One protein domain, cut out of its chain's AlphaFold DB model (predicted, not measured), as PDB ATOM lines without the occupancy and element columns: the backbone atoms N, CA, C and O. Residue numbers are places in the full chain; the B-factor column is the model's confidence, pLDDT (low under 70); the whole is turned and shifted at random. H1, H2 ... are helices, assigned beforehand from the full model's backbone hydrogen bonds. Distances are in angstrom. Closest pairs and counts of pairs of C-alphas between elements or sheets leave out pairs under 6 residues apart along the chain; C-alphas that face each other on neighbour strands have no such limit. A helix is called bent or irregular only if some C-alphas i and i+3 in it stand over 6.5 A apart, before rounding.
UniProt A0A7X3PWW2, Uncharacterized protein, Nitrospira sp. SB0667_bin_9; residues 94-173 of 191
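Overview. This is residues 94 to 173 of the 191 residues of an uncharacterized protein of Nitrospira sp. SB0667_bin_9 (UniProt A0A7X3PWW2). There is little regular structure here: a loose winding of loops with four short helices, from which residues 120 to 149 run out to one side and fold back, their tip, residues 134 to 139, standing free. The printed part has 80 residues, 19 of them in H1, H2, H3 and H4 in that order, with no named strand; the class is all helix. The whole is loose, radius of gyration of the C-alphas 15.8 A, spanning 47 by 36 by 20 A.

Arrangement. H1, residues 105 to 111, is close to but not clearly touching H2, residues 116 to 119; their closest C-alphas, Leu 111 and Thr 119, are 7.9 A apart. H3, residues 150 to 153, and H4, residues 166 to 169, are apart from each other and from H1; H2 is apart from both. H1 has 1 of 3 O i to N i+4 pairs within hydrogen-bond range and 2 of 4 O i to N i+3 pairs; the others are too short for an i+4 pair.

Along the chain. H1 begins at C-alpha 105 (44.091, 15.889, 55.501), is 10.1 A long and is irregular, C-alphas 107 and 110 being 7.3 A apart. H2 measures 5.9 A and H3 5.5 A. H4, 6.1 A from C-alpha 166 to C-alpha 169, is neither bent nor irregular, but only just; it ends at (43.874, 3.229, 58.031).

Size, cuts and confidence. The farthest C-alphas, Asp 135 and Asp 160, are 48.0 A apart. The printed part has no cut; the links H2 to H3 and H3 to H4 are long, H1 to H2 tight. Residue 95 is under pLDDT 70.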
ATOM      1  N   VAL A  94      28.242  11.928  58.108       75.00
ATOM      2  CA  VAL A  94      27.094  11.707  58.985       75.00
ATOM      3  C   VAL A  94      27.634  11.489  60.402       75.00
ATOM      4  O   VAL A  94      28.535  10.661  60.590       75.00
ATOM      5  N   PRO A  95      27.153  12.239  61.410       67.81
ATOM      6  CA  PRO A  95      27.559  12.019  62.789       67.81
ATOM      7  C   PRO A  95      27.363  10.551  63.178       67.81
ATOM      8  O   PRO A  95      26.320   9.970  62.908       67.81
ATOM      9  N   HIS A  96      28.369   9.958  63.821       70.62
ATOM     10  CA  HIS A  96      28.377   8.558  64.280       70.62
ATOM     11  C   HIS A  96      28.437   7.470  63.191       70.62
ATOM     12  O   HIS A  96      28.565   6.295  63.533       70.62
ATOM     13  N   GLU A  97      28.482   7.821  61.904       75.94
ATOM     14  CA  GLU A  97      28.853   6.872  60.852       75.94
ATOM     15  C   GLU A  97      30.367   6.897  60.628       75.94
ATOM     16  O   GLU A  97      30.932   7.787  59.984       75.94
ATOM     17  N   ARG A  98      31.058   5.892  61.170       73.38
ATOM     18  CA  ARG A  98      32.477   5.676  60.870       73.38
ATOM     19  C   ARG A  98      32.608   4.898  59.565       73.38
ATOM     20  O   ARG A  98      32.171   3.755  59.482       73.38
ATOM     21  N   LYS A  99      33.249   5.509  58.565       80.38
ATOM     22  CA  LYS A  99      33.652   4.822  57.328       80.38
ATOM     23  C   LYS A  99      34.673   3.725  57.640       80.38
ATOM     24  O   LYS A  99      35.437   3.846  58.597       80.38
ATOM     25  N   ALA A 100      34.728   2.692  56.800       83.94
ATOM     26  CA  ALA A 100      35.682   1.587  56.940       83.94
ATOM     27  C   ALA A 100      37.145   2.046  56.937       83.94
ATOM     28  O   ALA A 100      37.996   1.419  57.565       83.94
ATOM     29  N   THR A 101      37.428   3.157  56.262       85.19
ATOM     30  CA  THR A 101      38.733   3.811  56.255       85.19
ATOM     31  C   THR A 101      38.643   5.209  56.850       85.19
ATOM     32  O   THR A 101      37.631   5.905  56.717       85.19
ATOM     33  N   ARG A 102      39.718   5.632  57.515       83.69
ATOM     34  CA  ARG A 102      39.906   6.997  58.003       83.69
ATOM     35  C   ARG A 102      41.085   7.642  57.294       83.69
ATOM     36  O   ARG A 102      42.118   7.018  57.084       83.69
ATOM     37  N   PHE A 103      40.919   8.910  56.956       87.06
ATOM     38  CA  PHE A 103      41.992   9.765  56.476       87.06
ATOM     39  C   PHE A 103      41.735  11.186  56.969       87.06
ATOM     40  O   PHE A 103      40.600  11.665  56.929       87.06
ATOM     41  N   ALA A 104      42.785  11.854  57.441       86.69
ATOM     42  CA  ALA A 104      42.715  13.231  57.903       86.69
ATOM     43  C   ALA A 104      43.725  14.078  57.126       86.69
ATOM     44  O   ALA A 104      44.926  13.981  57.356       86.69
ATOM     45  N   HIS A 105      43.239  14.952  56.242       90.44
ATOM     46  CA  HIS A 105      44.091  15.889  55.501       90.44
ATOM     47  C   HIS A 105      44.980  16.722  56.440       90.44
ATOM     48  O   HIS A 105      46.175  16.859  56.201       90.44
ATOM     49  N   LYS A 106      44.414  17.203  57.557       90.00
ATOM     50  CA  LYS A 106      45.084  18.113  58.498       90.00
ATOM     51  C   LYS A 106      46.439  17.603  58.997       90.00
ATOM     52  O   LYS A 106      47.361  18.400  59.115       90.00
ATOM     53  N   VAL A 107      46.565  16.307  59.291       89.50
ATOM     54  CA  VAL A 107      47.822  15.748  59.831       89.50
ATOM     55  C   VAL A 107      48.900  15.561  58.761       89.50
ATOM     56  O   VAL A 107      50.058  15.379  59.102       89.50
ATOM     57  N   HIS A 108      48.527  15.643  57.481       90.44
ATOM     58  CA  HIS A 108      49.434  15.507  56.340       90.44
ATOM     59  C   HIS A 108      49.791  16.856  55.706       90.44
ATOM     60  O   HIS A 108      50.603  16.901  54.791       90.44
ATOM     61  N   PHE A 109      49.207  17.968  56.163       92.00
ATOM     62  CA  PHE A 109      49.430  19.277  55.546       92.00
ATOM     63  C   PHE A 109      50.880  19.758  55.611       92.00
ATOM     64  O   PHE A 109      51.316  20.450  54.700       92.00
ATOM     65  N   SER A 110      51.646  19.353  56.625       90.00
ATOM     66  CA  SER A 110      53.082  19.650  56.703       90.00
ATOM     67  C   SER A 110      53.923  18.940  55.634       90.00
ATOM     68  O   SER A 110      55.081  19.295  55.458       90.00
ATOM     69  N   LEU A 111      53.361  17.944  54.937       86.62
ATOM     70  CA  LEU A 111      54.012  17.225  53.838       86.62
ATOM     71  C   LEU A 111      53.744  17.869  52.471       86.62
ATOM     72  O   LEU A 111      54.275  17.397  51.466       86.62
ATOM     73  N   LEU A 112      52.882  18.888  52.406       89.56
ATOM     74  CA  LEU A 112      52.572  19.574  51.158       89.56
ATOM     75  C   LEU A 112      53.735  20.505  50.802       89.56
ATOM     76  O   LEU A 112      54.017  21.460  51.523       89.56
ATOM     77  N   ASP A 113      54.393  20.201  49.690       83.69
ATOM     78  CA  ASP A 113      55.377  21.057  49.037       83.69
ATOM     79  C   ASP A 113      54.706  21.826  47.881       83.69
ATOM     80  O   ASP A 113      53.478  21.956  47.829       83.69
ATOM     81  N   ASP A 114      55.493  22.309  46.919       90.62
ATOM     82  CA  ASP A 114      54.996  23.037  45.746       90.62
ATOM     83  C   ASP A 114      54.007  22.224  44.884       90.62
ATOM     84  O   ASP A 114      53.254  22.795  44.093       90.62
ATOM     85  N   LYS A 115      53.957  20.890  45.037       90.12
ATOM     86  CA  LYS A 115      52.963  20.035  44.364       90.12
ATOM     87  C   LYS A 115      51.587  20.105  45.030       90.12
ATOM     88  O   LYS A 115      50.591  19.718  44.410       90.12
ATOM     89  N   GLY A 116      51.503  20.583  46.272       90.50
ATOM     90  CA  GLY A 116      50.259  20.725  47.023       90.50
ATOM     91  C   GLY A 116      49.453  19.424  47.056       90.50
ATOM     92  O   GLY A 116      49.955  18.359  47.406       90.50
ATOM     93  N   CYS A 117      48.184  19.477  46.645       91.06
ATOM     94  CA  CYS A 117      47.299  18.305  46.622       91.06
ATOM     95  C   CYS A 117      47.857  17.135  45.785       91.06
ATOM     96  O   CYS A 117      47.516  15.978  46.046       91.06
ATOM     97  N   LEU A 118      48.709  17.426  44.792       92.00
ATOM     98  CA  LEU A 118      49.295  16.429  43.893       92.00
ATOM     99  C   LEU A 118      50.385  15.575  44.553       92.00
ATOM    100  O   LEU A 118      50.835  14.599  43.957       92.00
ATOM    101  N   THR A 119      50.774  15.887  45.793       91.50
ATOM    102  CA  THR A 119      51.632  15.015  46.607       91.50
ATOM    103  C   THR A 119      50.970  13.659  46.860       91.50
ATOM    104  O   THR A 119      51.647  12.633  46.847       91.50
ATOM    105  N   CYS A 120      49.642  13.626  47.041       90.81
ATOM    106  CA  CYS A 120      48.888  12.383  47.259       90.81
ATOM    107  C   CYS A 120      47.896  12.067  46.133       90.81
ATOM    108  O   CYS A 120      47.614  10.898  45.869       90.81
ATOM    109  N   HIS A 121      47.346  13.088  45.471       93.06
ATOM    110  CA  HIS A 121      46.344  12.900  44.432       93.06
ATOM    111  C   HIS A 121      46.952  12.875  43.033       93.06
ATOM    112  O   HIS A 121      47.792  13.690  42.674       93.06
ATOM    113  N   THR A 122      46.439  11.985  42.189       93.88
ATOM    114  CA  THR A 122      46.698  12.021  40.749       93.88
ATOM    115  C   THR A 122      45.478  12.584  40.039       93.88
ATOM    116  O   THR A 122      44.365  12.094  40.248       93.88
ATOM    117  N   LEU A 123      45.678  13.590  39.189       93.81
ATOM    118  CA  LEU A 123      44.614  14.101  38.331       93.81
ATOM    119  C   LEU A 123      44.150  13.018  37.352       93.81
ATOM    120  O   LEU A 123      44.937  12.207  36.856       93.81
ATOM    121  N   ASN A 124      42.853  13.011  37.079       93.94
ATOM    122  CA  ASN A 124      42.247  12.225  36.025       93.94
ATOM    123  C   ASN A 124      41.976  13.149  34.824       93.94
ATOM    124  O   ASN A 124      40.940  13.810  34.813       93.94
ATOM    125  N   PRO A 125      42.885  13.242  33.834       90.56
ATOM    126  CA  PRO A 125      42.698  14.129  32.683       90.56
ATOM    127  C   PRO A 125      41.526  13.705  31.786       90.56
ATOM    128  O   PRO A 125      41.028  14.513  31.014       90.56
ATOM    129  N   GLU A 126      41.078  12.456  31.908       90.44
ATOM    130  CA  GLU A 126      39.927  11.906  31.188       90.44
ATOM    131  C   GLU A 126      38.594  12.229  31.890       90.44
ATOM    132  O   GLU A 126      37.526  11.923  31.366       90.44
ATOM    133  N   ALA A 127      38.624  12.819  33.093       90.19
ATOM    134  CA  ALA A 127      37.411  13.143  33.832       90.19
ATOM    135  C   ALA A 127      36.706  14.369  33.247       90.19
ATOM    136  O   ALA A 127      37.149  15.506  33.419       90.19
ATOM    137  N   GLU A 128      35.527  14.160  32.669       88.31
ATOM    138  CA  GLU A 128      34.623  15.246  32.296       88.31
ATOM    139  C   GLU A 128      33.797  15.715  33.500       88.31
ATOM    140  O   GLU A 128      32.577  15.587  33.538       88.31
ATOM    141  N   VAL A 129      34.451  16.290  34.511       84.00
ATOM    142  CA  VAL A 129      33.780  16.668  35.772       84.00
ATOM    143  C   VAL A 129      32.615  17.622  35.552       84.00
ATOM    144  O   VAL A 129      31.592  17.506  36.209       84.00
ATOM    145  N   MET A 130      32.728  18.534  34.585       81.38
ATOM    146  CA  MET A 130      31.634  19.442  34.235       81.38
ATOM    147  C   MET A 130      30.450  18.725  33.569       81.38
ATOM    148  O   MET A 130      29.331  19.229  33.631       81.38
ATOM    149  N   ALA A 131      30.661  17.564  32.938       84.56
ATOM    150  CA  ALA A 131      29.575  16.763  32.382       84.56
ATOM    151  C   ALA A 131      28.709  16.139  33.483       84.56
ATOM    152  O   ALA A 131      27.497  16.078  33.313       84.56
ATOM    153  N   SER A 132      29.294  15.804  34.636       82.00
ATOM    154  CA  SER A 132      28.569  15.301  35.813       82.00
ATOM    155  C   SER A 132      27.605  16.301  36.462       82.00
ATOM    156  O   SER A 132      26.902  15.942  37.394       82.00
ATOM    157  N   PHE A 133      27.578  17.556  36.004       80.06
ATOM    158  CA  PHE A 133      26.598  18.562  36.432       80.06
ATOM    159  C   PHE A 133      25.539  18.846  35.351       80.06
ATOM    160  O   PHE A 133      24.750  19.780  35.497       80.06
ATOM    161  N   LYS A 134      25.553  18.110  34.227       82.94
ATOM    162  CA  LYS A 134      24.571  18.273  33.138       82.94
ATOM    163  C   LYS A 134      23.266  17.549  33.431       82.94
ATOM    164  O   LYS A 134      22.210  18.036  33.035       82.94
ATOM    165  N   ASP A 135      23.354  16.387  34.064       83.62
ATOM    166  CA  ASP A 135      22.201  15.680  34.598       83.62
ATOM    167  C   ASP A 135      22.069  15.947  36.101       83.62
ATOM    168  O   ASP A 135      22.921  16.581  36.723       83.62
ATOM    169  N   ALA A 136      20.936  15.525  36.651       85.25
ATOM    170  CA  ALA A 136      20.664  15.610  38.075       85.25
ATOM    171  C   ALA A 136      20.804  14.234  38.747       85.25
ATOM    172  O   ALA A 136      20.089  13.943  39.706       85.25
ATOM    173  N   ASP A 137      21.643  13.348  38.205       86.94
ATOM    174  CA  ASP A 137      21.864  12.015  38.755       86.94
ATOM    175  C   ASP A 137      23.204  11.972  39.513       86.94
ATOM    176  O   ASP A 137      24.273  11.953  38.902       86.94
ATOM    177  N   PRO A 138      23.196  11.898  40.855       82.56
ATOM    178  CA  PRO A 138      24.437  11.857  41.628       82.56
ATOM    179  C   PRO A 138      25.295  10.613  41.343       82.56
ATOM    180  O   PRO A 138      26.472  10.584  41.717       82.56
ATOM    181  N   LEU A 139      24.743   9.578  40.700       87.12
ATOM    182  CA  LEU A 139      25.461   8.349  40.360       87.12
ATOM    183  C   LEU A 139      26.355   8.487  39.118       87.12
ATOM    184  O   LEU A 139      27.222   7.638  38.910       87.12
ATOM    185  N   THR A 140      26.195   9.546  38.318       87.44
ATOM    186  CA  THR A 140      27.016   9.812  37.120       87.44
ATOM    187  C   THR A 140      28.256  10.662  37.434       87.44
ATOM    188  O   THR A 140      29.067  10.966  36.548       87.44
ATOM    189  N   PHE A 141      28.443  11.049  38.703       87.06
ATOM    190  CA  PHE A 141      29.548  11.906  39.108       87.06
ATOM    191  C   PHE A 141      30.918  11.266  38.867       87.06
ATOM    192  O   PHE A 141      31.243  10.199  39.392       87.06
ATOM    193  N   THR A 142      31.771  11.987  38.138       88.25
ATOM    194  CA  THR A 142      33.163  11.617  37.889       88.25
ATOM    195  C   THR A 142      34.102  12.622  38.552       88.25
ATOM    196  O   THR A 142      34.034  13.826  38.322       88.25
ATOM    197  N   SER A 143      35.022  12.115  39.372       89.25
ATOM    198  CA  SER A 143      36.024  12.921  40.077       89.25
ATOM    199  C   SER A 143      37.161  13.378  39.154       89.25
ATOM    200  O   SER A 143      37.677  12.586  38.364       89.25
ATOM    201  N   SER A 144      37.651  14.612  39.350       90.56
ATOM    202  CA  SER A 144      38.884  15.126  38.716       90.56
ATOM    203  C   SER A 144      40.145  14.399  39.186       90.56
ATOM    204  O   SER A 144      41.224  14.628  38.647       90.56
ATOM    205  N   PHE A 145      40.036  13.552  40.208       93.00
ATOM    206  CA  PHE A 145      41.128  12.753  40.745       93.00
ATOM    207  C   PHE A 145      40.880  11.272  40.497       93.00
ATOM    208  O   PHE A 145      39.765  10.778  40.681       93.00
ATOM    209  N   ARG A 146      41.945  10.546  40.150       93.44
ATOM    210  CA  ARG A 146      41.918   9.082  40.115       93.44
ATOM    211  C   ARG A 146      41.677   8.539  41.527       93.44
ATOM    212  O   ARG A 146      42.043   9.168  42.522       93.44
ATOM    213  N   ALA A 147      41.077   7.354  41.611       90.62
ATOM    214  CA  ALA A 147      40.893   6.669  42.883       90.62
ATOM    215  C   ALA A 147      42.247   6.455  43.585       90.62
ATOM    216  O   ALA A 147      43.214   5.988  42.976       90.62
ATOM    217  N   MET A 148      42.304   6.798  44.872       89.12
ATOM    218  CA  MET A 148      43.496   6.624  45.701       89.12
ATOM    219  C   MET A 148      43.836   5.141  45.859       89.12
ATOM    220  O   MET A 148      42.979   4.325  46.200       89.12
ATOM    221  N   LYS A 149      45.109   4.797  45.653       89.88
ATOM    222  CA  LYS A 149      45.630   3.441  45.857       89.88
ATOM    223  C   LYS A 149      46.274   3.333  47.234       89.88
ATOM    224  O   LYS A 149      46.957   4.257  47.666       89.88
ATOM    225  N   LYS A 150      46.156   2.162  47.873       89.00
ATOM    226  CA  LYS A 150      46.841   1.850  49.146       89.00
ATOM    227  C   LYS A 150      48.344   2.151  49.088       89.00
ATOM    228  O   LYS A 150      48.910   2.609  50.072       89.00
ATOM    229  N   THR A 151      48.958   1.930  47.925       90.75
ATOM    230  CA  THR A 151      50.386   2.163  47.694       90.75
ATOM    231  C   THR A 151      50.815   3.604  47.955       90.75
ATOM    232  O   THR A 151      51.957   3.809  48.339       90.75
ATOM    233  N   VAL A 152      49.926   4.595  47.789       91.12
ATOM    234  CA  VAL A 152      50.222   6.000  48.124       91.12
ATOM    235  C   VAL A 152      50.482   6.130  49.624       91.12
ATOM    236  O   VAL A 152      51.496   6.688  50.026       91.12
ATOM    237  N   CYS A 153      49.620   5.540  50.456       89.75
ATOM    238  CA  CYS A 153      49.749   5.593  51.912       89.75
ATOM    239  C   CYS A 153      51.024   4.887  52.398       89.75
ATOM    240  O   CYS A 153      51.745   5.414  53.244       89.75
ATOM    241  N   THR A 154      51.330   3.717  51.831       89.88
ATOM    242  CA  THR A 154      52.486   2.900  52.237       89.88
ATOM    243  C   THR A 154      53.824   3.423  51.711       89.88
ATOM    244  O   THR A 154      54.844   2.787  51.933       89.88
ATOM    245  N   THR A 155      53.856   4.555  50.998       89.31
ATOM    246  CA  THR A 155      55.129   5.232  50.682       89.31
ATOM    247  C   THR A 155      55.716   5.969  51.890       89.31
ATOM    248  O   THR A 155      56.930   6.158  51.964       89.31
ATOM    249  N   CYS A 156      54.863   6.355  52.845       89.50
ATOM    250  CA  CYS A 156      55.257   7.026  54.087       89.50
ATOM    251  C   CYS A 156      54.959   6.183  55.333       89.50
ATOM    252  O   CYS A 156      55.729   6.230  56.286       89.50
ATOM    253  N   HIS A 157      53.859   5.420  55.327       90.06
ATOM    254  CA  HIS A 157      53.527   4.463  56.384       90.06
ATOM    255  C   HIS A 157      54.213   3.131  56.119       90.06
ATOM    256  O   HIS A 157      53.675   2.266  55.424       90.06
ATOM    257  N   THR A 158      55.412   3.015  56.662       85.56
ATOM    258  CA  THR A 158      56.264   1.836  56.598       85.56
ATOM    259  C   THR A 158      56.770   1.522  57.998       85.56
ATOM    260  O   THR A 158      56.940   2.430  58.818       85.56
ATOM    261  N   SER A 159      57.052   0.247  58.262       78.56
ATOM    262  CA  SER A 159      57.535  -0.229  59.565       78.56
ATOM    263  C   SER A 159      58.770   0.512  60.105       78.56
ATOM    264  O   SER A 159      58.988   0.530  61.313       78.56
ATOM    265  N   ASP A 160      59.561   1.145  59.235       76.88
ATOM    266  CA  ASP A 160      60.780   1.895  59.550       76.88
ATOM    267  C   ASP A 160      60.585   3.416  59.721       76.88
ATOM    268  O   ASP A 160      61.535   4.101  60.102       76.88
ATOM    269  N   ARG A 161      59.395   3.976  59.448       75.81
ATOM    270  CA  ARG A 161      59.166   5.439  59.481       75.81
ATOM    271  C   ARG A 161      57.956   5.864  60.293       75.81
ATOM    272  O   ARG A 161      58.077   6.688  61.196       75.81
ATOM    273  N   VAL A 162      56.784   5.356  59.933       74.38
ATOM    274  CA  VAL A 162      55.505   5.732  60.538       74.38
ATOM    275  C   VAL A 162      54.692   4.465  60.674       74.38
ATOM    276  O   VAL A 162      54.522   3.750  59.691       74.38
ATOM    277  N   GLU A 163      54.177   4.225  61.880       76.19
ATOM    278  CA  GLU A 163      53.404   3.030  62.214       76.19
ATOM    279  C   GLU A 163      52.404   2.662  61.099       76.19
ATOM    280  O   GLU A 163      51.641   3.505  60.607       76.19
ATOM    281  N   ASP A 164      52.451   1.397  60.675       79.31
ATOM    282  CA  ASP A 164      51.770   0.868  59.491       79.31
ATOM    283  C   ASP A 164      50.823  -0.296  59.829       79.31
ATOM    284  O   ASP A 164      50.549  -1.181  59.015       79.31
ATOM    285  N   THR A 165      50.247  -0.279  61.034       85.12
ATOM    286  CA  THR A 165      49.270  -1.293  61.454       85.12
ATOM    287  C   THR A 165      47.937  -1.152  60.711       85.12
ATOM    288  O   THR A 165      47.567  -0.073  60.238       85.12
ATOM    289  N   CYS A 166      47.144  -2.230  60.658       85.25
ATOM    290  CA  CYS A 166      45.815  -2.230  60.026       85.25
ATOM    291  C   CYS A 166      44.893  -1.122  60.570       85.25
ATOM    292  O   CYS A 166      44.108  -0.539  59.819       85.25
ATOM    293  N   LEU A 167      45.013  -0.810  61.865       86.06
ATOM    294  CA  LEU A 167      44.209   0.200  62.558       86.06
ATOM    295  C   LEU A 167      44.641   1.638  62.241       86.06
ATOM    296  O   LEU A 167      43.922   2.585  62.565       86.06
ATOM    297  N   THR A 168      45.777   1.831  61.572       85.12
ATOM    298  CA  THR A 168      46.206   3.142  61.070       85.12
ATOM    299  C   THR A 168      45.176   3.679  60.079       85.12
ATOM    300  O   THR A 168      44.631   4.771  60.269       85.12
ATOM    301  N   CYS A 169      44.810   2.857  59.092       86.31
ATOM    302  CA  CYS A 169      43.874   3.229  58.031       86.31
ATOM    303  C   CYS A 169      42.436   2.779  58.303       86.31
ATOM    304  O   CYS A 169      41.508   3.474  57.890       86.31
ATOM    305  N   HIS A 170      42.223   1.634  58.960       88.25
ATOM    306  CA  HIS A 170      40.895   1.028  59.077       88.25
ATOM    307  C   HIS A 170      40.231   1.261  60.434       88.25
ATOM    308  O   HIS A 170      40.852   1.127  61.487       88.25
ATOM    309  N   ASN A 171      38.925   1.539  60.400       85.31
ATOM    310  CA  ASN A 171      38.065   1.473  61.578       85.31
ATOM    311  C   ASN A 171      37.457   0.067  61.669       85.31
ATOM    312  O   ASN A 171      36.871  -0.404  60.699       85.31
ATOM    313  N   TYR A 172      37.553  -0.583  62.831       80.69
ATOM    314  CA  TYR A 172      36.940  -1.902  63.055       80.69
ATOM    315  C   TYR A 172      35.484  -1.805  63.526       80.69
ATOM    316  O   TYR A 172      34.635  -2.607  63.148       80.69
ATOM    317  N   HIS A 173      35.182  -0.789  64.334       80.38
ATOM    318  CA  HIS A 173      33.831  -0.527  64.814       80.38
ATOM    319  C   HIS A 173      33.160   0.516  63.926       80.38
ATOM    320  O   HIS A 173      33.404   1.721  64.059       80.38
TER     321      HIS A 173